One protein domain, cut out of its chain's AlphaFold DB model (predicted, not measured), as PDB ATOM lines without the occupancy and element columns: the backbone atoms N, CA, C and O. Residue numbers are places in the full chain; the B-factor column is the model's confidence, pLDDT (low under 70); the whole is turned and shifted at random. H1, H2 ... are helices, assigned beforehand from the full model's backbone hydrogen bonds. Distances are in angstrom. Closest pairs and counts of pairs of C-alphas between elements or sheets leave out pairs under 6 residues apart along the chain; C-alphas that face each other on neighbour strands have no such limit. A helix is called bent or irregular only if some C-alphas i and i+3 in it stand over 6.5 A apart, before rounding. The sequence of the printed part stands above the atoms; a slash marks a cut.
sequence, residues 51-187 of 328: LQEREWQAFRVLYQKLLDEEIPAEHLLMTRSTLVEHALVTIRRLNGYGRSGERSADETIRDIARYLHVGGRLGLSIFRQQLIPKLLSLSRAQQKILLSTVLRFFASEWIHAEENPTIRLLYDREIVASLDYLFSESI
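Overview. This is residues 51 to 187 of the 328 residues of an uncharacterized protein of Sistotremastrum suecicum HHB10207 ss-3 (UniProt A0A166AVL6). Six helices zigzag as stacked hairpins in an up-and-down bundle, each running against the one before it: H1, H3 and H5 make one row, and H2, H4 and H6 a second, bent row beside it. H3 lies near the middle, while H1 and H6 are at the two ends of the stack. The printed part has 137 residues with six named helices, H1 to H6 in chain order, and no named strand; its class is all helix. It is compact, with a radius of gyration of the C-alphas of 14.7 A, and only just flat, spanning 48 by 37 by 21 A.

Along the chain. H1, residues 53 to 67, begins at C-alpha 53 (54.884, 36.540, 36.738) and is 21.2 A long. H2, residues 73 to 93, is 31.2 A long and irregular: C-alphas 74 and 77 are 7.3 A apart. H3 is residues 105 to 118, with C-alpha 105 at (59.669, 24.351, 32.550). H4 is residues 121 to 136, 21.9 A long. H5, residues 140 to 160, is 28.0 A long and has a kink of 28 degrees near residue 154. H6, residues 165 to 185, is 30.4 A long and ends at C-alpha 185 (58.261, 13.475, 10.929).

Arrangement. H1 and H2 form a hairpin and touch, closest at the C-alphas of Phe 59 and Leu 83, 6.8 A apart; H2 uses residues 76 to 83 alone. Their tilt is steep, 41 degrees, opposite ways. H1 and H3 are close but not clearly touching, with C-alphas 63 and 115 closest at 7.5 A. H2 and H3, a hairpin, touch closest at the C-alphas of Ala 87 and Ile 112, 4.9 A apart. H4 is the hub, touching H2, H3, H5 and H6. With H6 it runs the same way at a shallow tilt of 22 degrees, the closest C-alphas being those of Arg 128 and Ser 178, 5.8 A apart. H3 and H5 touch at a steep tilt of 45 degrees, the same way, closest at the C-alphas of Arg 110 and Phe 153, 5.5 A; H5 uses residues 149 to 158 alone. H5 and H6 form a hairpin at a shallow tilt of 10 degrees, with C-alphas 159 and 168 closest at 5.5 A. Among the pairs apart are H1 and H6, and H2 and H6. In H1, H3 and H6 every O i to N i+4 pair is within hydrogen-bond range; in H2 it is 15 of 17, in H4 10 of 12 and in H5 16 of 17.

Size, cuts and confidence. The C-alphas farthest apart, of Pro 72 and Ile 187, are 48.0 A apart. The printed part has no cut. The link from H2 to H3, 11 residues, is long; the other four are tight. The mean pLDDT of the printed part is 90.1, and residues 51 and 187 are under 70.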
ATOM      1  N   LEU A  51      55.581  36.773  29.146       63.97
ATOM      2  CA  LEU A  51      54.460  36.756  30.092       63.97
ATOM      3  C   LEU A  51      55.011  37.099  31.480       63.97
ATOM      4  O   LEU A  51      55.964  36.453  31.932       63.97
ATOM      5  N   GLN A  52      54.452  38.110  32.140       72.12
ATOM      6  CA  GLN A  52      54.947  38.560  33.445       72.12
ATOM      7  C   GLN A  52      54.510  37.590  34.552       72.12
ATOM      8  O   GLN A  52      53.449  36.980  34.466       72.12
ATOM      9  N   GLU A  53      55.269  37.460  35.646       75.50
ATOM     10  CA  GLU A  53      54.884  36.540  36.738       75.50
ATOM     11  C   GLU A  53      53.504  36.877  37.335       75.50
ATOM     12  O   GLU A  53      52.746  35.987  37.714       75.50
ATOM     13  N   ARG A  54      53.132  38.162  37.359       77.25
ATOM     14  CA  ARG A  54      51.809  38.611  37.823       77.25
ATOM     15  C   ARG A  54      50.668  38.107  36.939       77.25
ATOM     16  O   ARG A  54      49.620  37.733  37.455       77.25
ATOM     17  N   GLU A  55      50.884  38.062  35.628       81.81
ATOM     18  CA  GLU A  55      49.926  37.504  34.674       81.81
ATOM     19  C   GLU A  55      49.693  36.024  34.989       81.81
ATOM     20  O   GLU A  55      48.568  35.600  35.235       81.81
ATOM     21  N   TRP A  56      50.768  35.251  35.142       85.69
ATOM     22  CA  TRP A  56      50.666  33.846  35.520       85.69
ATOM     23  C   TRP A  56      49.902  33.606  36.824       85.69
ATOM     24  O   TRP A  56      49.135  32.645  36.918       85.69
ATOM     25  N   GLN A  57      50.122  34.447  37.836       85.75
ATOM     26  CA  GLN A  57      49.394  34.364  39.102       85.75
ATOM     27  C   GLN A  57      47.897  34.605  38.897       85.75
ATOM     28  O   GLN A  57      47.092  33.822  39.400       85.75
ATOM     29  N   ALA A  58      47.524  35.617  38.112       86.88
ATOM     30  CA  ALA A  58      46.127  35.906  37.804       86.88
ATOM     31  C   ALA A  58      45.450  34.741  37.062       86.88
ATOM     32  O   ALA A  58      44.355  34.323  37.435       86.88
ATOM     33  N   PHE A  59      46.131  34.137  36.084       91.38
ATOM     34  CA  PHE A  59      45.621  32.968  35.361       91.38
ATOM     35  C   PHE A  59      45.487  31.719  36.244       91.38
ATOM     36  O   PHE A  59      44.523  30.968  36.096       91.38
ATOM     37  N   ARG A  60      46.404  31.502  37.198       90.75
ATOM     38  CA  ARG A  60      46.289  30.403  38.173       90.75
ATOM     39  C   ARG A  60      45.093  30.593  39.101       90.75
ATOM     40  O   ARG A  60      44.383  29.627  39.359       90.75
ATOM     41  N   VAL A  61      44.861  31.819  39.571       90.44
ATOM     42  CA  VAL A  61      43.680  32.161  40.377       90.44
ATOM     43  C   VAL A  61      42.404  31.946  39.565       90.44
ATOM     44  O   VAL A  61      41.488  31.285  40.040       90.44
ATOM     45  N   LEU A  62      42.367  32.424  38.318       91.75
ATOM     46  CA  LEU A  62      41.226  32.236  37.425       91.75
ATOM     47  C   LEU A  62      40.926  30.749  37.174       91.75
ATOM     48  O   LEU A  62      39.770  30.335  37.200       91.75
ATOM     49  N   TYR A  63      41.964  29.936  36.966       94.56
ATOM     50  CA  TYR A  63      41.827  28.488  36.836       94.56
ATOM     51  C   TYR A  63      41.314  27.836  38.123       94.56
ATOM     52  O   TYR A  63      40.424  26.994  38.051       94.56
ATOM     53  N   GLN A  64      41.830  28.233  39.288       93.56
ATOM     54  CA  GLN A  64      41.382  27.694  40.571       93.56
ATOM     55  C   GLN A  64      39.900  28.007  40.817       93.56
ATOM     56  O   GLN A  64      39.130  27.097  41.091       93.56
ATOM     57  N   LYS A  65      39.466  29.246  40.570       91.69
ATOM     58  CA  LYS A  65      38.049  29.632  40.651       91.69
ATOM     59  C   LYS A  65      37.152  28.860  39.693       91.69
ATOM     60  O   LYS A  65      36.004  28.578  40.015       91.69
ATOM     61  N   LEU A  66      37.660  28.528  38.505       93.31
ATOM     62  CA  LEU A  66      36.934  27.682  37.561       93.31
ATOM     63  C   LEU A  66      36.751  26.257  38.101       93.31
ATOM     64  O   LEU A  66      35.693  25.676  37.876       93.31
ATOM     65  N   LEU A  67      37.761  25.701  38.779       91.44
ATOM     66  CA  LEU A  67      37.664  24.385  39.417       91.44
ATOM     67  C   LEU A  67      36.727  24.395  40.625       91.44
ATOM     68  O   LEU A  67      35.976  23.444  40.806       91.44
ATOM     69  N   ASP A  68      36.756  25.470  41.408       92.50
ATOM     70  CA  ASP A  68      35.936  25.639  42.610       92.50
ATOM     71  C   ASP A  68      34.487  26.062  42.284       92.50
ATOM     72  O   ASP A  68      33.699  26.336  43.186       92.50
ATOM     73  N   GLU A  69      34.124  26.111  40.995       90.88
ATOM     74  CA  GLU A  69      32.805  26.517  40.487       90.88
ATOM     75  C   GLU A  69      32.373  27.934  40.932       90.88
ATOM     76  O   GLU A  69      31.190  28.263  40.973       90.88
ATOM     77  N   GLU A  70      33.340  28.818  41.200       91.31
ATOM     78  CA  GLU A  70      33.118  30.201  41.654       91.31
ATOM     79  C   GLU A  70      32.923  31.207  40.502       91.31
ATOM     80  O   GLU A  70      32.707  32.403  40.723       91.31
ATOM     81  N   ILE A  71      33.036  30.751  39.251       88.88
ATOM     82  CA  ILE A  71      32.849  31.583  38.058       88.88
ATOM     83  C   ILE A  71      31.349  31.650  37.709       88.88
ATOM     84  O   ILE A  71      30.756  30.603  37.436       88.88
ATOM     85  N   PRO A  72      30.743  32.850  37.616       90.00
ATOM     86  CA  PRO A  72      29.360  33.007  37.165       90.00
ATOM     87  C   PRO A  72      29.121  32.416  35.769       90.00
ATOM     88  O   PRO A  72      30.004  32.450  34.903       90.00
ATOM     89  N   ALA A  73      27.918  31.888  35.531       91.69
ATOM     90  CA  ALA A  73      27.587  31.140  34.315       91.69
ATOM     91  C   ALA A  73      27.815  31.954  33.028       91.69
ATOM     92  O   ALA A  73      28.318  31.426  32.034       91.69
ATOM     93  N   GLU A  74      27.505  33.248  33.075       91.69
ATOM     94  CA  GLU A  74      27.702  34.232  32.012       91.69
ATOM     95  C   GLU A  74      29.177  34.420  31.617       91.69
ATOM     96  O   GLU A  74      29.470  34.738  30.464       91.69
ATOM     97  N   HIS A  75      30.119  34.151  32.527       90.75
ATOM     98  CA  HIS A  75      31.555  34.312  32.292       90.75
ATOM     99  C   HIS A  75      32.283  32.993  32.017       90.75
ATOM    100  O   HIS A  75      33.425  33.018  31.561       90.75
ATOM    101  N   LEU A  76      31.647  31.832  32.222       92.12
ATOM    102  CA  LEU A  76      32.296  30.522  32.071       92.12
ATOM    103  C   LEU A  76      32.942  30.323  30.698       92.12
ATOM    104  O   LEU A  76      34.081  29.860  30.607       92.12
ATOM    105  N   LEU A  77      32.226  30.657  29.622       92.81
ATOM    106  CA  LEU A  77      32.750  30.493  28.266       92.81
ATOM    107  C   LEU A  77      33.965  31.397  28.026       92.81
ATOM    108  O   LEU A  77      34.960  30.942  27.455       92.81
ATOM    109  N   MET A  78      33.893  32.647  28.488       91.69
ATOM    110  CA  MET A  78      34.979  33.615  28.351       91.69
ATOM    111  C   MET A  78      36.203  33.166  29.152       91.69
ATOM    112  O   MET A  78      37.277  33.029  28.577       91.69
ATOM    113  N   THR A  79      36.023  32.777  30.418       93.00
ATOM    114  CA  THR A  79      37.082  32.220  31.274       93.00
ATOM    115  C   THR A  79      37.813  31.064  30.600       93.00
ATOM    116  O   THR A  79      39.040  31.072  30.500       93.00
ATOM    117  N   ARG A  80      37.072  30.065  30.099       94.69
ATOM    118  CA  ARG A  80      37.670  28.907  29.417       94.69
ATOM    119  C   ARG A  80      38.457  29.329  28.178       94.69
ATOM    120  O   ARG A  80      39.547  28.813  27.949       94.69
ATOM    121  N   SER A  81      37.918  30.266  27.403       93.25
ATOM    122  CA  SER A  81      38.550  30.756  26.174       93.25
ATOM    123  C   SER A  81      39.840  31.516  26.486       93.25
ATOM    124  O   SER A  81      40.882  31.190  25.926       93.25
ATOM    125  N   THR A  82      39.813  32.420  27.466       92.50
ATOM    126  CA  THR A  82      40.977  33.182  27.931       92.50
ATOM    127  C   THR A  82      42.091  32.276  28.465       92.50
ATOM    128  O   THR A  82      43.247  32.438  28.077       92.50
ATOM    129  N   LEU A  83      41.774  31.264  29.287       94.94
ATOM    130  CA  LEU A  83      42.766  30.281  29.757       94.94
ATOM    131  C   LEU A  83      43.454  29.568  28.576       94.94
ATOM    132  O   LEU A  83      44.680  29.428  28.539       94.94
ATOM    133  N   VAL A  84      42.667  29.139  27.586       95.12
ATOM    134  CA  VAL A  84      43.163  28.450  26.388       95.12
ATOM    135  C   VAL A  84      44.017  29.371  25.510       95.12
ATOM    136  O   VAL A  84      45.069  28.952  25.019       95.12
ATOM    137  N   GLU A  85      43.609  30.625  25.328       92.56
ATOM    138  CA  GLU A  85      44.376  31.640  24.602       92.56
ATOM    139  C   GLU A  85      45.722  31.911  25.267       92.56
ATOM    140  O   GLU A  85      46.755  31.917  24.595       92.56
ATOM    141  N   HIS A  86      45.746  32.046  26.591       91.62
ATOM    142  CA  HIS A  86      46.988  32.217  27.333       91.62
ATOM    143  C   HIS A  86      47.922  31.008  27.169       91.62
ATOM    144  O   HIS A  86      49.128  31.170  26.950       91.62
ATOM    145  N   ALA A  87      47.389  29.780  27.170       93.62
ATOM    146  CA  ALA A  87      48.179  28.588  26.855       93.62
ATOM    147  C   ALA A  87      48.753  28.635  25.429       93.62
ATOM    148  O   ALA A  87      49.927  28.321  25.223       93.62
ATOM    149  N   LEU A  88      47.961  29.069  24.446       92.50
ATOM    150  CA  LEU A  88      48.400  29.233  23.060       92.50
ATOM    151  C   LEU A  88      49.524  30.273  22.927       92.50
ATOM    152  O   LEU A  88      50.545  29.998  22.289       92.50
ATOM    153  N   VAL A  89      49.361  31.447  23.543       89.25
ATOM    154  CA  VAL A  89      50.389  32.499  23.580       89.25
ATOM    155  C   VAL A  89      51.660  31.965  24.238       89.25
ATOM    156  O   VAL A  89      52.755  32.128  23.690       89.25
ATOM    157  N   THR A  90      51.523  31.241  25.352       89.94
ATOM    158  CA  THR A  90      52.660  30.611  26.029       89.94
ATOM    159  C   THR A  90      53.386  29.633  25.107       89.94
ATOM    160  O   THR A  90      54.605  29.717  24.984       89.94
ATOM    161  N   ILE A  91      52.669  28.736  24.417       91.50
ATOM    162  CA  ILE A  91      53.262  27.742  23.502       91.50
ATOM    163  C   ILE A  91      54.126  28.414  22.434       91.50
ATOM    164  O   ILE A  91      55.239  27.955  22.155       91.50
ATOM    165  N   ARG A  92      53.649  29.524  21.860       87.50
ATOM    166  CA  ARG A  92      54.405  30.289  20.857       87.50
ATOM    167  C   ARG A  92      55.730  30.804  21.432       87.50
ATOM    168  O   ARG A  92      56.762  30.700  20.763       87.50
ATOM    169  N   ARG A  93      55.712  31.251  22.691       85.19
ATOM    170  CA  ARG A  93      56.857  31.821  23.422       85.19
ATOM    171  C   ARG A  93      57.759  30.799  24.120       85.19
ATOM    172  O   ARG A  93      58.813  31.185  24.617       85.19
ATOM    173  N   LEU A  94      57.405  29.511  24.138       87.19
ATOM    174  CA  LEU A  94      58.249  28.481  24.751       87.19
ATOM    175  C   LEU A  94      59.645  28.472  24.124       87.19
ATOM    176  O   LEU A  94      59.797  28.370  22.899       87.19
ATOM    177  N   ASN A  95      60.671  28.502  24.971       85.31
ATOM    178  CA  ASN A  95      62.018  28.162  24.534       85.31
ATOM    179  C   ASN A  95      62.164  26.636  24.359       85.31
ATOM    180  O   ASN A  95      61.290  25.854  24.737       85.31
ATOM    181  N   GLY A  96      63.296  26.184  23.811       79.88
ATOM    182  CA  GLY A  96      63.541  24.755  23.567       79.88
ATOM    183  C   GLY A  96      63.619  23.869  24.817       79.88
ATOM    184  O   GLY A  96      63.683  22.651  24.687       79.88
ATOM    185  N   TYR A  97      63.596  24.457  26.014       85.69
ATOM    186  CA  TYR A  97      63.576  23.747  27.294       85.69
ATOM    187  C   TYR A  97      62.208  23.809  27.984       85.69
ATOM    188  O   TYR A  97      62.066  23.287  29.084       85.69
ATOM    189  N   GLY A  98      61.202  24.430  27.359       84.31
ATOM    190  CA  GLY A  98      59.849  24.529  27.906       84.31
ATOM    191  C   GLY A  98      59.625  25.669  28.893       84.31
ATOM    192  O   GLY A  98      58.608  25.662  29.579       84.31
ATOM    193  N   ARG A  99      60.541  26.638  28.990       86.62
ATOM    194  CA  ARG A  99      60.362  27.825  29.841       86.62
ATOM    195  C   ARG A  99      59.701  28.960  29.063       86.62
ATOM    196  O   ARG A  99      59.926  29.096  27.858       86.62
ATOM    197  N   SER A 100      58.961  29.792  29.787       82.00
ATOM    198  CA  SER A 100      58.479  31.103  29.349       82.00
ATOM    199  C   SER A 100      58.891  32.140  30.400       82.00
ATOM    200  O   SER A 100      58.464  32.050  31.549       82.00
ATOM    201  N   GLY A 101      59.777  33.071  30.033       75.94
ATOM    202  CA  GLY A 101      60.370  34.028  30.975       75.94
ATOM    203  C   GLY A 101      61.239  33.360  32.044       75.94
ATOM    204  O   GLY A 101      62.022  32.450  31.756       75.94
ATOM    205  N   GLU A 102      61.102  33.817  33.288       78.81
ATOM    206  CA  GLU A 102      61.885  33.322  34.425       78.81
ATOM    207  C   GLU A 102      61.375  31.979  34.970       78.81
ATOM    208  O   GLU A 102      62.135  31.245  35.610       78.81
ATOM    209  N   ARG A 103      60.140  31.587  34.637       83.62
ATOM    210  CA  ARG A 103      59.491  30.390  35.178       83.62
ATOM    211  C   ARG A 103      60.178  29.086  34.801       83.62
ATOM    212  O   ARG A 103      60.849  28.948  33.767       83.62
ATOM    213  N   SER A 104      59.981  28.093  35.664       89.62
ATOM    214  CA  SER A 104      60.460  26.741  35.418       89.62
ATOM    215  C   SER A 104      59.678  26.079  34.278       89.62
ATOM    216  O   SER A 104      58.512  26.394  34.012       89.62
ATOM    217  N   ALA A 105      60.323  25.132  33.594       90.94
ATOM    218  CA  ALA A 105      59.669  24.351  32.550       90.94
ATOM    219  C   ALA A 105      58.505  23.528  33.116       90.94
ATOM    220  O   ALA A 105      57.456  23.416  32.490       90.94
ATOM    221  N   ASP A 106      58.666  22.999  34.329       93.38
ATOM    222  CA  ASP A 106      57.648  22.177  34.974       93.38
ATOM    223  C   ASP A 106      56.366  22.961  35.236       93.38
ATOM    224  O   ASP A 106      55.280  22.498  34.897       93.38
ATOM    225  N   GLU A 107      56.479  24.169  35.780       92.75
ATOM    226  CA  GLU A 107      55.317  25.022  36.023       92.75
ATOM    227  C   GLU A 107      54.675  25.520  34.733       92.75
ATOM    228  O   GLU A 107      53.453  25.560  34.629       92.75
ATOM    229  N   THR A 108      55.488  25.896  33.747       93.06
ATOM    230  CA  THR A 108      54.989  26.416  32.469       93.06
ATOM    231  C   THR A 108      54.198  25.342  31.720       93.06
ATOM    232  O   THR A 108      53.079  25.582  31.276       93.06
ATOM    233  N   ILE A 109      54.756  24.133  31.603       95.31
ATOM    234  CA  ILE A 109      54.119  23.042  30.861       95.31
ATOM    235  C   ILE A 109      52.931  22.451  31.628       95.31
ATOM    236  O   ILE A 109      51.954  22.057  30.994       95.31
ATOM    237  N   ARG A 110      52.967  22.425  32.969       95.50
ATOM    238  CA  ARG A 110      51.808  22.025  33.783       95.50
ATOM    239  C   ARG A 110      50.620  22.955  33.556       95.50
ATOM    240  O   ARG A 110      49.523  22.469  33.304       95.50
ATOM    241  N   ASP A 111      50.840  24.266  33.598       94.56
ATOM    242  CA  ASP A 111      49.760  25.238  33.412       94.56
ATOM    243  C   ASP A 111      49.228  25.200  31.966       94.56
ATOM    244  O   ASP A 111      48.017  25.173  31.767       94.56
ATOM    245  N   ILE A 112      50.097  25.039  30.953       95.44
ATOM    246  CA  ILE A 112      49.653  24.762  29.572       95.44
ATOM    247  C   ILE A 112      48.761  23.514  29.519       95.44
ATOM    248  O   ILE A 112      47.702  23.549  28.895       95.44
ATOM    249  N   ALA A 113      49.173  22.409  30.149       96.25
ATOM    250  CA  ALA A 113      48.397  21.171  30.133       96.25
ATOM    251  C   ALA A 113      47.010  21.372  30.764       96.25
ATOM    252  O   ALA A 113      46.018  20.961  30.168       96.25
ATOM    253  N   ARG A 114      46.931  22.050  31.912       95.69
ATOM    254  CA  ARG A 114      45.670  22.361  32.605       95.69
ATOM    255  C   ARG A 114      44.741  23.227  31.770       95.69
ATOM    256  O   ARG A 114      43.580  22.890  31.573       95.69
ATOM    257  N   TYR A 115      45.258  24.330  31.243       95.88
ATOM    258  CA  TYR A 115      44.444  25.298  30.514       95.88
ATOM    259  C   TYR A 115      43.945  24.733  29.183       95.88
ATOM    260  O   TYR A 115      42.811  24.982  28.781       95.88
ATOM    261  N   LEU A 116      44.749  23.905  28.516       96.12
ATOM    262  CA  LEU A 116      44.289  23.188  27.334       96.12
ATOM    263  C   LEU A 116      43.264  22.091  27.684       96.12
ATOM    264  O   LEU A 116      42.319  21.912  26.920       96.12
ATOM    265  N   HIS A 117      43.386  21.398  28.824       94.69
ATOM    266  CA  HIS A 117      42.378  20.418  29.271       94.69
ATOM    267  C   HIS A 117      41.007  21.076  29.476       94.69
ATOM    268  O   HIS A 117      40.007  20.575  28.963       94.69
ATOM    269  N   VAL A 118      40.980  22.264  30.090       93.50
ATOM    270  CA  VAL A 118      39.771  23.099  30.232       93.50
ATOM    271  C   VAL A 118      39.108  23.405  28.881       93.50
ATOM    272  O   VAL A 118      37.881  23.427  28.773       93.50
ATOM    273  N   GLY A 119      39.907  23.612  27.833       91.44
ATOM    274  CA  GLY A 119      39.424  23.855  26.472       91.44
ATOM    275  C   GLY A 119      38.849  22.629  25.755       91.44
ATOM    276  O   GLY A 119      38.339  22.756  24.637       91.44
ATOM    277  N   GLY A 120      38.962  21.431  26.333       91.62
ATOM    278  CA  GLY A 120      38.466  20.184  25.758       91.62
ATOM    279  C   GLY A 120      38.938  19.953  24.318       91.62
ATOM    280  O   GLY A 120      40.130  19.823  24.032       91.62
ATOM    281  N   ARG A 121      37.995  19.921  23.365       92.19
ATOM    282  CA  ARG A 121      38.301  19.724  21.933       92.19
ATOM    283  C   ARG A 121      39.164  20.840  21.338       92.19
ATOM    284  O   ARG A 121      40.003  20.554  20.484       92.19
ATOM    285  N   LEU A 122      38.982  22.087  21.771       93.31
ATOM    286  CA  LEU A 122      39.821  23.197  21.313       93.31
ATOM    287  C   LEU A 122      41.260  23.017  21.812       93.31
ATOM    288  O   LEU A 122      42.206  23.164  21.037       93.31
ATOM    289  N   GLY A 123      41.414  22.598  23.070       94.69
ATOM    290  CA  GLY A 123      42.708  22.262  23.653       94.69
ATOM    291  C   GLY A 123      43.438  21.157  22.893       94.69
ATOM    292  O   GLY A 123      44.620  21.298  22.579       94.69
ATOM    293  N   LEU A 124      42.721  20.090  22.513       93.88
ATOM    294  CA  LEU A 124      43.246  19.039  21.633       93.88
ATOM    295  C   LEU A 124      43.701  19.584  20.274       93.88
ATOM    296  O   LEU A 124      44.765  19.208  19.773       93.88
ATOM    297  N   SER A 125      42.911  20.476  19.671       95.31
ATOM    298  CA  SER A 125      43.273  21.088  18.392       95.31
ATOM    299  C   SER A 125      44.562  21.897  18.510       95.31
ATOM    300  O   SER A 125      45.442  21.754  17.663       95.31
ATOM    301  N   ILE A 126      44.717  22.684  19.579       94.94
ATOM    302  CA  ILE A 126      45.928  23.474  19.841       94.94
ATOM    303  C   ILE A 126      47.132  22.569  20.106       94.94
ATOM    304  O   ILE A 126      48.203  22.805  19.544       94.94
ATOM    305  N   PHE A 127      46.968  21.498  20.888       94.44
ATOM    306  CA  PHE A 127      48.021  20.500  21.081       94.44
ATOM    307  C   PHE A 127      48.555  20.001  19.730       94.44
ATOM    308  O   PHE A 127      49.754  20.087  19.457       94.44
ATOM    309  N   ARG A 128      47.654  19.581  18.836       94.19
ATOM    310  CA  ARG A 128      48.004  19.058  17.511       94.19
ATOM    311  C   ARG A 128      48.571  20.118  16.563       94.19
ATOM    312  O   ARG A 128      49.531  19.845  15.855       94.19
ATOM    313  N   GLN A 129      47.963  21.298  16.503       94.88
ATOM    314  CA  GLN A 129      48.261  22.310  15.480       94.88
ATOM    315  C   GLN A 129      49.348  23.301  15.894       94.88
ATOM    316  O   GLN A 129      49.847  24.026  15.042       94.88
ATOM    317  N   GLN A 130      49.699  23.372  17.178       94.06
ATOM    318  CA  GLN A 130      50.629  24.381  17.696       94.06
ATOM    319  C   GLN A 130      51.770  23.730  18.475       94.06
ATOM    320  O   GLN A 130      52.935  23.958  18.148       94.06
ATOM    321  N   LEU A 131      51.468  22.861  19.450       93.44
ATOM    322  CA  LEU A 131      52.517  22.250  20.273       93.44
ATOM    323  C   LEU A 131      53.341  21.212  19.495       93.44
ATOM    324  O   LEU A 131      54.566  21.206  19.609       93.44
ATOM    325  N   ILE A 132      52.704  20.371  18.674       93.44
ATOM    326  CA  ILE A 132      53.428  19.391  17.845       93.44
ATOM    327  C   ILE A 132      54.350  20.075  16.818       93.44
ATOM    328  O   ILE A 132      55.534  19.731  16.796       93.44
ATOM    329  N   PRO A 133      53.907  21.072  16.023       91.88
ATOM    330  CA  PRO A 133      54.816  21.824  15.154       91.88
ATOM    331  C   PRO A 133      55.948  22.521  15.911       91.88
ATOM    332  O   PRO A 133      57.096  22.463  15.474       91.88
ATOM    333  N   LYS A 134      55.659  23.111  17.082       90.94
ATOM    334  CA  LYS A 134      56.688  23.717  17.937       90.94
ATOM    335  C   LYS A 134      57.731  22.693  18.380       90.94
ATOM    336  O   LYS A 134      58.916  22.998  18.374       90.94
ATOM    337  N   LEU A 135      57.320  21.478  18.744       91.62
ATOM    338  CA  LEU A 135      58.251  20.393  19.053       91.62
ATOM    339  C   LEU A 135      59.094  20.033  17.825       91.62
ATOM    340  O   LEU A 135      60.313  19.935  17.935       91.62
ATOM    341  N   LEU A 136      58.479  19.890  16.652       89.38
ATOM    342  CA  LEU A 136      59.191  19.541  15.422       89.38
ATOM    343  C   LEU A 136      60.242  20.585  15.014       89.38
ATOM    344  O   LEU A 136      61.283  20.194  14.490       89.38
ATOM    345  N   SER A 137      60.030  21.871  15.317       87.94
ATOM    346  CA  SER A 137      60.998  22.939  15.017       87.94
ATOM    347  C   SER A 137      62.219  22.976  15.947       87.94
ATOM    348  O   SER A 137      63.154  23.733  15.700       87.94
ATOM    349  N   LEU A 138      62.222  22.222  17.052       87.50
ATOM    350  CA  LEU A 138      63.334  22.209  18.009       87.50
ATOM    351  C   LEU A 138      64.452  21.252  17.586       87.50
ATOM    352  O   LEU A 138      64.228  20.292  16.852       87.50
ATOM    353  N   SER A 139      65.657  21.439  18.132       87.12
ATOM    354  CA  SER A 139      66.720  20.430  18.007       87.12
ATOM    355  C   SER A 139      66.321  19.105  18.674       87.12
ATOM    356  O   SER A 139      65.520  19.078  19.607       87.12
ATOM    357  N   ARG A 140      66.922  17.979  18.270       85.50
ATOM    358  CA  ARG A 140      66.602  16.654  18.846       85.50
ATOM    359  C   ARG A 140      66.799  16.580  20.361       85.50
ATOM    360  O   ARG A 140      66.020  15.915  21.036       85.50
ATOM    361  N   ALA A 141      67.831  17.236  20.892       86.06
ATOM    362  CA  ALA A 141      68.071  17.284  22.333       86.06
ATOM    363  C   ALA A 141      66.929  18.019  23.058       86.06
ATOM    364  O   ALA A 141      66.359  17.492  24.011       86.06
ATOM    365  N   GLN A 142      66.535  19.183  22.540       89.81
ATOM    366  CA  GLN A 142      65.419  19.979  23.058       89.81
ATOM    367  C   GLN A 142      64.075  19.255  22.916       89.81
ATOM    368  O   GLN A 142      63.292  19.236  23.859       89.81
ATOM    369  N   GLN A 143      63.839  18.575  21.787       90.38
ATOM    370  CA  GLN A 143      62.656  17.737  21.576       90.38
ATOM    371  C   GLN A 143      62.514  16.680  22.667       90.38
ATOM    372  O   GLN A 143      61.441  16.554  23.242       90.38
ATOM    373  N   LYS A 144      63.585  15.940  22.981       89.75
ATOM    374  CA  LYS A 144      63.555  14.897  24.020       89.75
ATOM    375  C   LYS A 144      63.212  15.467  25.395       89.75
ATOM    376  O   LYS A 144      62.421  14.869  26.122       89.75
ATOM    377  N   ILE A 145      63.794  16.616  25.741       90.00
ATOM    378  CA  ILE A 145      63.546  17.282  27.023       90.00
ATOM    379  C   ILE A 145      62.093  17.761  27.085       90.00
ATOM    380  O   ILE A 145      61.338  17.322  27.949       90.00
ATOM    381  N   LEU A 146      61.678  18.600  26.131       91.75
ATOM    382  CA  LEU A 146      60.352  19.209  26.142       91.75
ATOM    383  C   LEU A 146      59.241  18.164  26.014       91.75
ATOM    384  O   LEU A 146      58.275  18.212  26.769       91.75
ATOM    385  N   LEU A 147      59.385  17.190  25.111       92.94
ATOM    386  CA  LEU A 147      58.377  16.149  24.916       92.94
ATOM    387  C   LEU A 147      58.212  15.282  26.170       92.94
ATOM    388  O   LEU A 147      57.085  14.967  26.535       92.94
ATOM    389  N   SER A 148      59.297  14.948  26.879       91.69
ATOM    390  CA  SER A 148      59.195  14.213  28.151       91.69
ATOM    391  C   SER A 148      58.374  14.986  29.185       91.69
ATOM    392  O   SER A 148      57.508  14.411  29.846       91.69
ATOM    393  N   THR A 149      58.621  16.292  29.305       93.31
ATOM    394  CA  THR A 149      57.904  17.177  30.231       93.31
ATOM    395  C   THR A 149      56.432  17.310  29.849       93.31
ATOM    396  O   THR A 149      55.567  17.148  30.709       93.31
ATOM    397  N   VAL A 150      56.143  17.537  28.563       94.44
ATOM    398  CA  VAL A 150      54.779  17.615  28.015       94.44
ATOM    399  C   VAL A 150      54.016  16.330  28.306       94.44
ATOM    400  O   VAL A 150      52.960  16.377  28.926       94.44
ATOM    401  N   LEU A 151      54.562  15.169  27.942       93.81
ATOM    402  CA  LEU A 151      53.874  13.893  28.144       93.81
ATOM    403  C   LEU A 151      53.599  13.604  29.616       93.81
ATOM    404  O   LEU A 151      52.530  13.096  29.937       93.81
ATOM    405  N   ARG A 152      54.519  13.960  30.518       93.56
ATOM    406  CA  ARG A 152      54.311  13.776  31.958       93.56
ATOM    407  C   ARG A 152      53.085  14.544  32.461       93.56
ATOM    408  O   ARG A 152      52.292  13.957  33.188       93.56
ATOM    409  N   PHE A 153      52.929  15.814  32.083       94.56
ATOM    410  CA  PHE A 153      51.790  16.620  32.541       94.56
ATOM    411  C   PHE A 153      50.503  16.312  31.781       94.56
ATOM    412  O   PHE A 153      49.432  16.310  32.365       94.56
ATOM    413  N   PHE A 154      50.574  15.960  30.500       92.75
ATOM    414  CA  PHE A 154      49.380  15.519  29.781       92.75
ATOM    415  C   PHE A 154      48.875  14.175  30.321       92.75
ATOM    416  O   PHE A 154      47.671  13.984  30.458       92.75
ATOM    417  N   ALA A 155      49.770  13.266  30.721       91.50
ATOM    418  CA  ALA A 155      49.367  12.059  31.430       91.50
ATOM    419  C   ALA A 155      48.642  12.399  32.743       91.50
ATOM    420  O   ALA A 155      47.542  11.896  32.966       91.50
ATOM    421  N   SER A 156      49.223  13.259  33.592       91.94
ATOM    422  CA  SER A 156      48.621  13.598  34.887       91.94
ATOM    423  C   SER A 156      47.291  14.338  34.741       91.94
ATOM    424  O   SER A 156      46.296  13.888  35.300       91.94
ATOM    425  N   GLU A 157      47.249  15.415  33.953       91.25
ATOM    426  CA  GLU A 157      46.083  16.306  33.903       91.25
ATOM    427  C   GLU A 157      44.975  15.809  32.950       91.25
ATOM    428  O   GLU A 157      43.817  16.128  33.172       91.25
ATOM    429  N   TRP A 158      45.280  15.026  31.902       90.94
ATOM    430  CA  TRP A 158      44.272  14.637  30.891       90.94
ATOM    431  C   TRP A 158      43.885  13.169  30.955       90.94
ATOM    432  O   TRP A 158      42.760  12.805  30.623       90.94
ATOM    433  N   ILE A 159      44.837  12.299  31.289       87.31
ATOM    434  CA  ILE A 159      44.603  10.852  31.267       87.31
ATOM    435  C   ILE A 159      44.230  10.355  32.660       87.31
ATOM    436  O   ILE A 159      43.329   9.532  32.786       87.31
ATOM    437  N   HIS A 160      44.899  10.846  33.701       84.62
ATOM    438  CA  HIS A 160      44.647  10.399  35.069       84.62
ATOM    439  C   HIS A 160      43.582  11.192  35.799       84.62
ATOM    440  O   HIS A 160      42.757  10.574  36.465       84.62
ATOM    441  N   ALA A 161      43.602  12.519  35.682       84.75
ATOM    442  CA  ALA A 161      42.626  13.369  36.355       84.75
ATOM    443  C   ALA A 161      41.233  13.330  35.696       84.75
ATOM    444  O   ALA A 161      40.256  13.705  36.327       84.75
ATOM    445  N   GLU A 162      41.120  12.860  34.447       89.19
ATOM    446  CA  GLU A 162      39.834  12.782  33.750       89.19
ATOM    447  C   GLU A 162      38.988  11.601  34.250       89.19
ATOM    448  O   GLU A 162      39.270  10.426  33.968       89.19
ATOM    449  N   GLU A 163      37.917  11.937  34.968       87.75
ATOM    450  CA  GLU A 163      36.971  10.979  35.536       87.75
ATOM    451  C   GLU A 163      36.070  10.359  34.467       87.75
ATOM    452  O   GLU A 163      35.726   9.175  34.555       87.75
ATOM    453  N   ASN A 164      35.723  11.110  33.412       90.69
ATOM    454  CA  ASN A 164      34.848  10.605  32.367       90.69
ATOM    455  C   ASN A 164      35.613   9.630  31.448       90.69
ATOM    456  O   ASN A 164      36.481  10.041  30.668       90.69
ATOM    457  N   PRO A 165      35.267   8.326  31.441       90.25
ATOM    458  CA  PRO A 165      36.032   7.322  30.707       90.25
ATOM    459  C   PRO A 165      35.998   7.530  29.186       90.25
ATOM    460  O   PRO A 165      36.959   7.168  28.502       90.25
ATOM    461  N   THR A 166      34.925   8.121  28.655       91.88
ATOM    462  CA  THR A 166      34.773   8.416  27.224       91.88
ATOM    463  C   THR A 166      35.664   9.582  26.809       91.88
ATOM    464  O   THR A 166      36.360   9.488  25.796       91.88
ATOM    465  N   ILE A 167      35.685  10.656  27.602       90.69
ATOM    466  CA  ILE A 167      36.538  11.825  27.350       90.69
ATOM    467  C   ILE A 167      38.011  11.439  27.505       90.69
ATOM    468  O   ILE A 167      38.814  11.702  26.610       90.69
ATOM    469  N   ARG A 168      38.354  10.693  28.560       91.69
ATOM    470  CA  ARG A 168      39.703  10.153  28.760       91.69
ATOM    471  C   ARG A 168      40.181   9.335  27.562       91.69
ATOM    472  O   ARG A 168      41.317   9.480  27.115       91.69
ATOM    473  N   LEU A 169      39.317   8.472  27.021       92.19
ATOM    474  CA  LEU A 169      39.631   7.667  25.839       92.19
ATOM    475  C   LEU A 169      39.840   8.530  24.586       92.19
ATOM    476  O   LEU A 169      40.690   8.198  23.759       92.19
ATOM    477  N   LEU A 170      39.066   9.606  24.432       92.31
ATOM    478  CA  LEU A 170      39.248  10.572  23.351       92.31
ATOM    479  C   LEU A 170      40.615  11.257  23.464       92.31
ATOM    480  O   LEU A 170      41.371  11.243  22.494       92.31
ATOM    481  N   TYR A 171      40.965  11.779  24.644       92.81
ATOM    482  CA  TYR A 171      42.266  12.405  24.889       92.81
ATOM    483  C   TYR A 171      43.425  11.452  24.612       92.81
ATOM    484  O   TYR A 171      44.330  11.793  23.852       92.81
ATOM    485  N   ASP A 172      43.364  10.231  25.147       93.25
ATOM    486  CA  ASP A 172      44.362   9.189  24.900       93.25
ATOM    487  C   ASP A 172      44.569   8.947  23.395       93.25
ATOM    488  O   ASP A 172      45.699   8.940  22.908       93.25
ATOM    489  N   ARG A 173      43.484   8.804  22.621       93.94
ATOM    490  CA  ARG A 173      43.561   8.563  21.171       93.94
ATOM    491  C   ARG A 173      44.166   9.736  20.407       93.94
ATOM    492  O   ARG A 173      45.059   9.515  19.591       93.94
ATOM    493  N   GLU A 174      43.696  10.952  20.659       93.19
ATOM    494  CA  GLU A 174      44.115  12.147  19.917       93.19
ATOM    495  C   GLU A 174      45.563  12.540  20.233       93.19
ATOM    496  O   GLU A 174      46.337  12.880  19.328       93.19
ATOM    497  N   ILE A 175      45.972  12.413  21.500       94.00
ATOM    498  CA  ILE A 175      47.363  12.634  21.905       94.00
ATOM    499  C   ILE A 175      48.267  11.598  21.231       94.00
ATOM    500  O   ILE A 175      49.269  11.958  20.614       94.00
ATOM    501  N   VAL A 176      47.903  10.313  21.275       94.75
ATOM    502  CA  VAL A 176      48.695   9.238  20.654       94.75
ATOM    503  C   VAL A 176      48.774   9.396  19.132       94.75
ATOM    504  O   VAL A 176      49.852   9.206  18.572       94.75
ATOM    505  N   ALA A 177      47.692   9.786  18.454       94.06
ATOM    506  CA  ALA A 177      47.701  10.035  17.010       94.06
ATOM    507  C   ALA A 177      48.642  11.191  16.629       94.06
ATOM    508  O   ALA A 177      49.435  11.080  15.695       94.06
ATOM    509  N   SER A 178      48.614  12.273  17.403       93.56
ATOM    510  CA  SER A 178      49.499  13.426  17.213       93.56
ATOM    511  C   SER A 178      50.979  13.074  17.439       93.56
ATOM    512  O   SER A 178      51.860  13.571  16.739       93.56
ATOM    513  N   LEU A 179      51.267  12.177  18.387       93.69
ATOM    514  CA  LEU A 179      52.621  11.672  18.633       93.69
ATOM    515  C   LEU A 179      53.091  10.694  17.557       93.69
ATOM    516  O   LEU A 179      54.279  10.659  17.255       93.69
ATOM    517  N   ASP A 180      52.183   9.916  16.964       92.00
ATOM    518  CA  ASP A 180      52.506   9.059  15.821       92.00
ATOM    519  C   ASP A 180      53.024   9.896  14.646       92.00
ATOM    520  O   ASP A 180      54.070   9.577  14.080       92.00
ATOM    521  N   TYR A 181      52.348  11.018  14.370       89.88
ATOM    522  CA  TYR A 181      52.794  12.018  13.401       89.88
ATOM    523  C   TYR A 181      54.143  12.644  13.791       89.88
ATOM    524  O   TYR A 181      55.066  12.695  12.984       89.88
ATOM    525  N   LEU A 182      54.324  13.056  15.052       89.88
ATOM    526  CA  LEU A 182      55.615  13.592  15.501       89.88
ATOM    527  C   LEU A 182      56.752  12.584  15.286       89.88
ATOM    528  O   LEU A 182      57.830  12.953  14.820       89.88
ATOM    529  N   PHE A 183      56.533  11.306  15.609       88.38
ATOM    530  CA  PHE A 183      57.539  10.267  15.417       88.38
ATOM    531  C   PHE A 183      57.807   9.976  13.936       88.38
ATOM    532  O   PHE A 183      58.973   9.763  13.594       88.38
ATOM    533  N   SER A 184      56.802  10.030  13.055       84.75
ATOM    534  CA  SER A 184      57.026   9.896  11.609       84.75
ATOM    535  C   SER A 184      57.845  11.053  11.047       84.75
ATOM    536  O   SER A 184      58.840  10.811  10.367       84.75
ATOM    537  N   GLU A 185      57.518  12.295  11.392       82.19
ATOM    538  CA  GLU A 185      58.261  13.475  10.929       82.19
ATOM    539  C   GLU A 185      59.668  13.541  11.543       82.19
ATOM    540  O   GLU A 185      60.637  13.962  10.908       82.19
ATOM    541  N   SER A 186      59.844  13.005  12.759       72.75
ATOM    542  CA  SER A 186      61.154  12.910  13.416       72.75
ATOM    543  C   SER A 186      62.177  12.034  12.683       72.75
ATOM    544  O   SER A 186      63.358  12.015  13.027       72.75
ATOM    545  N   ILE A 187      61.736  11.284  11.685       65.94
ATOM    546  CA  ILE A 187      62.591  10.422  10.880       65.94
ATOM    547  C   ILE A 187      63.064  11.127   9.600       65.94
ATOM    548  O   ILE A 187      64.110  10.759   9.068       65.94
TER     549      ILE A 187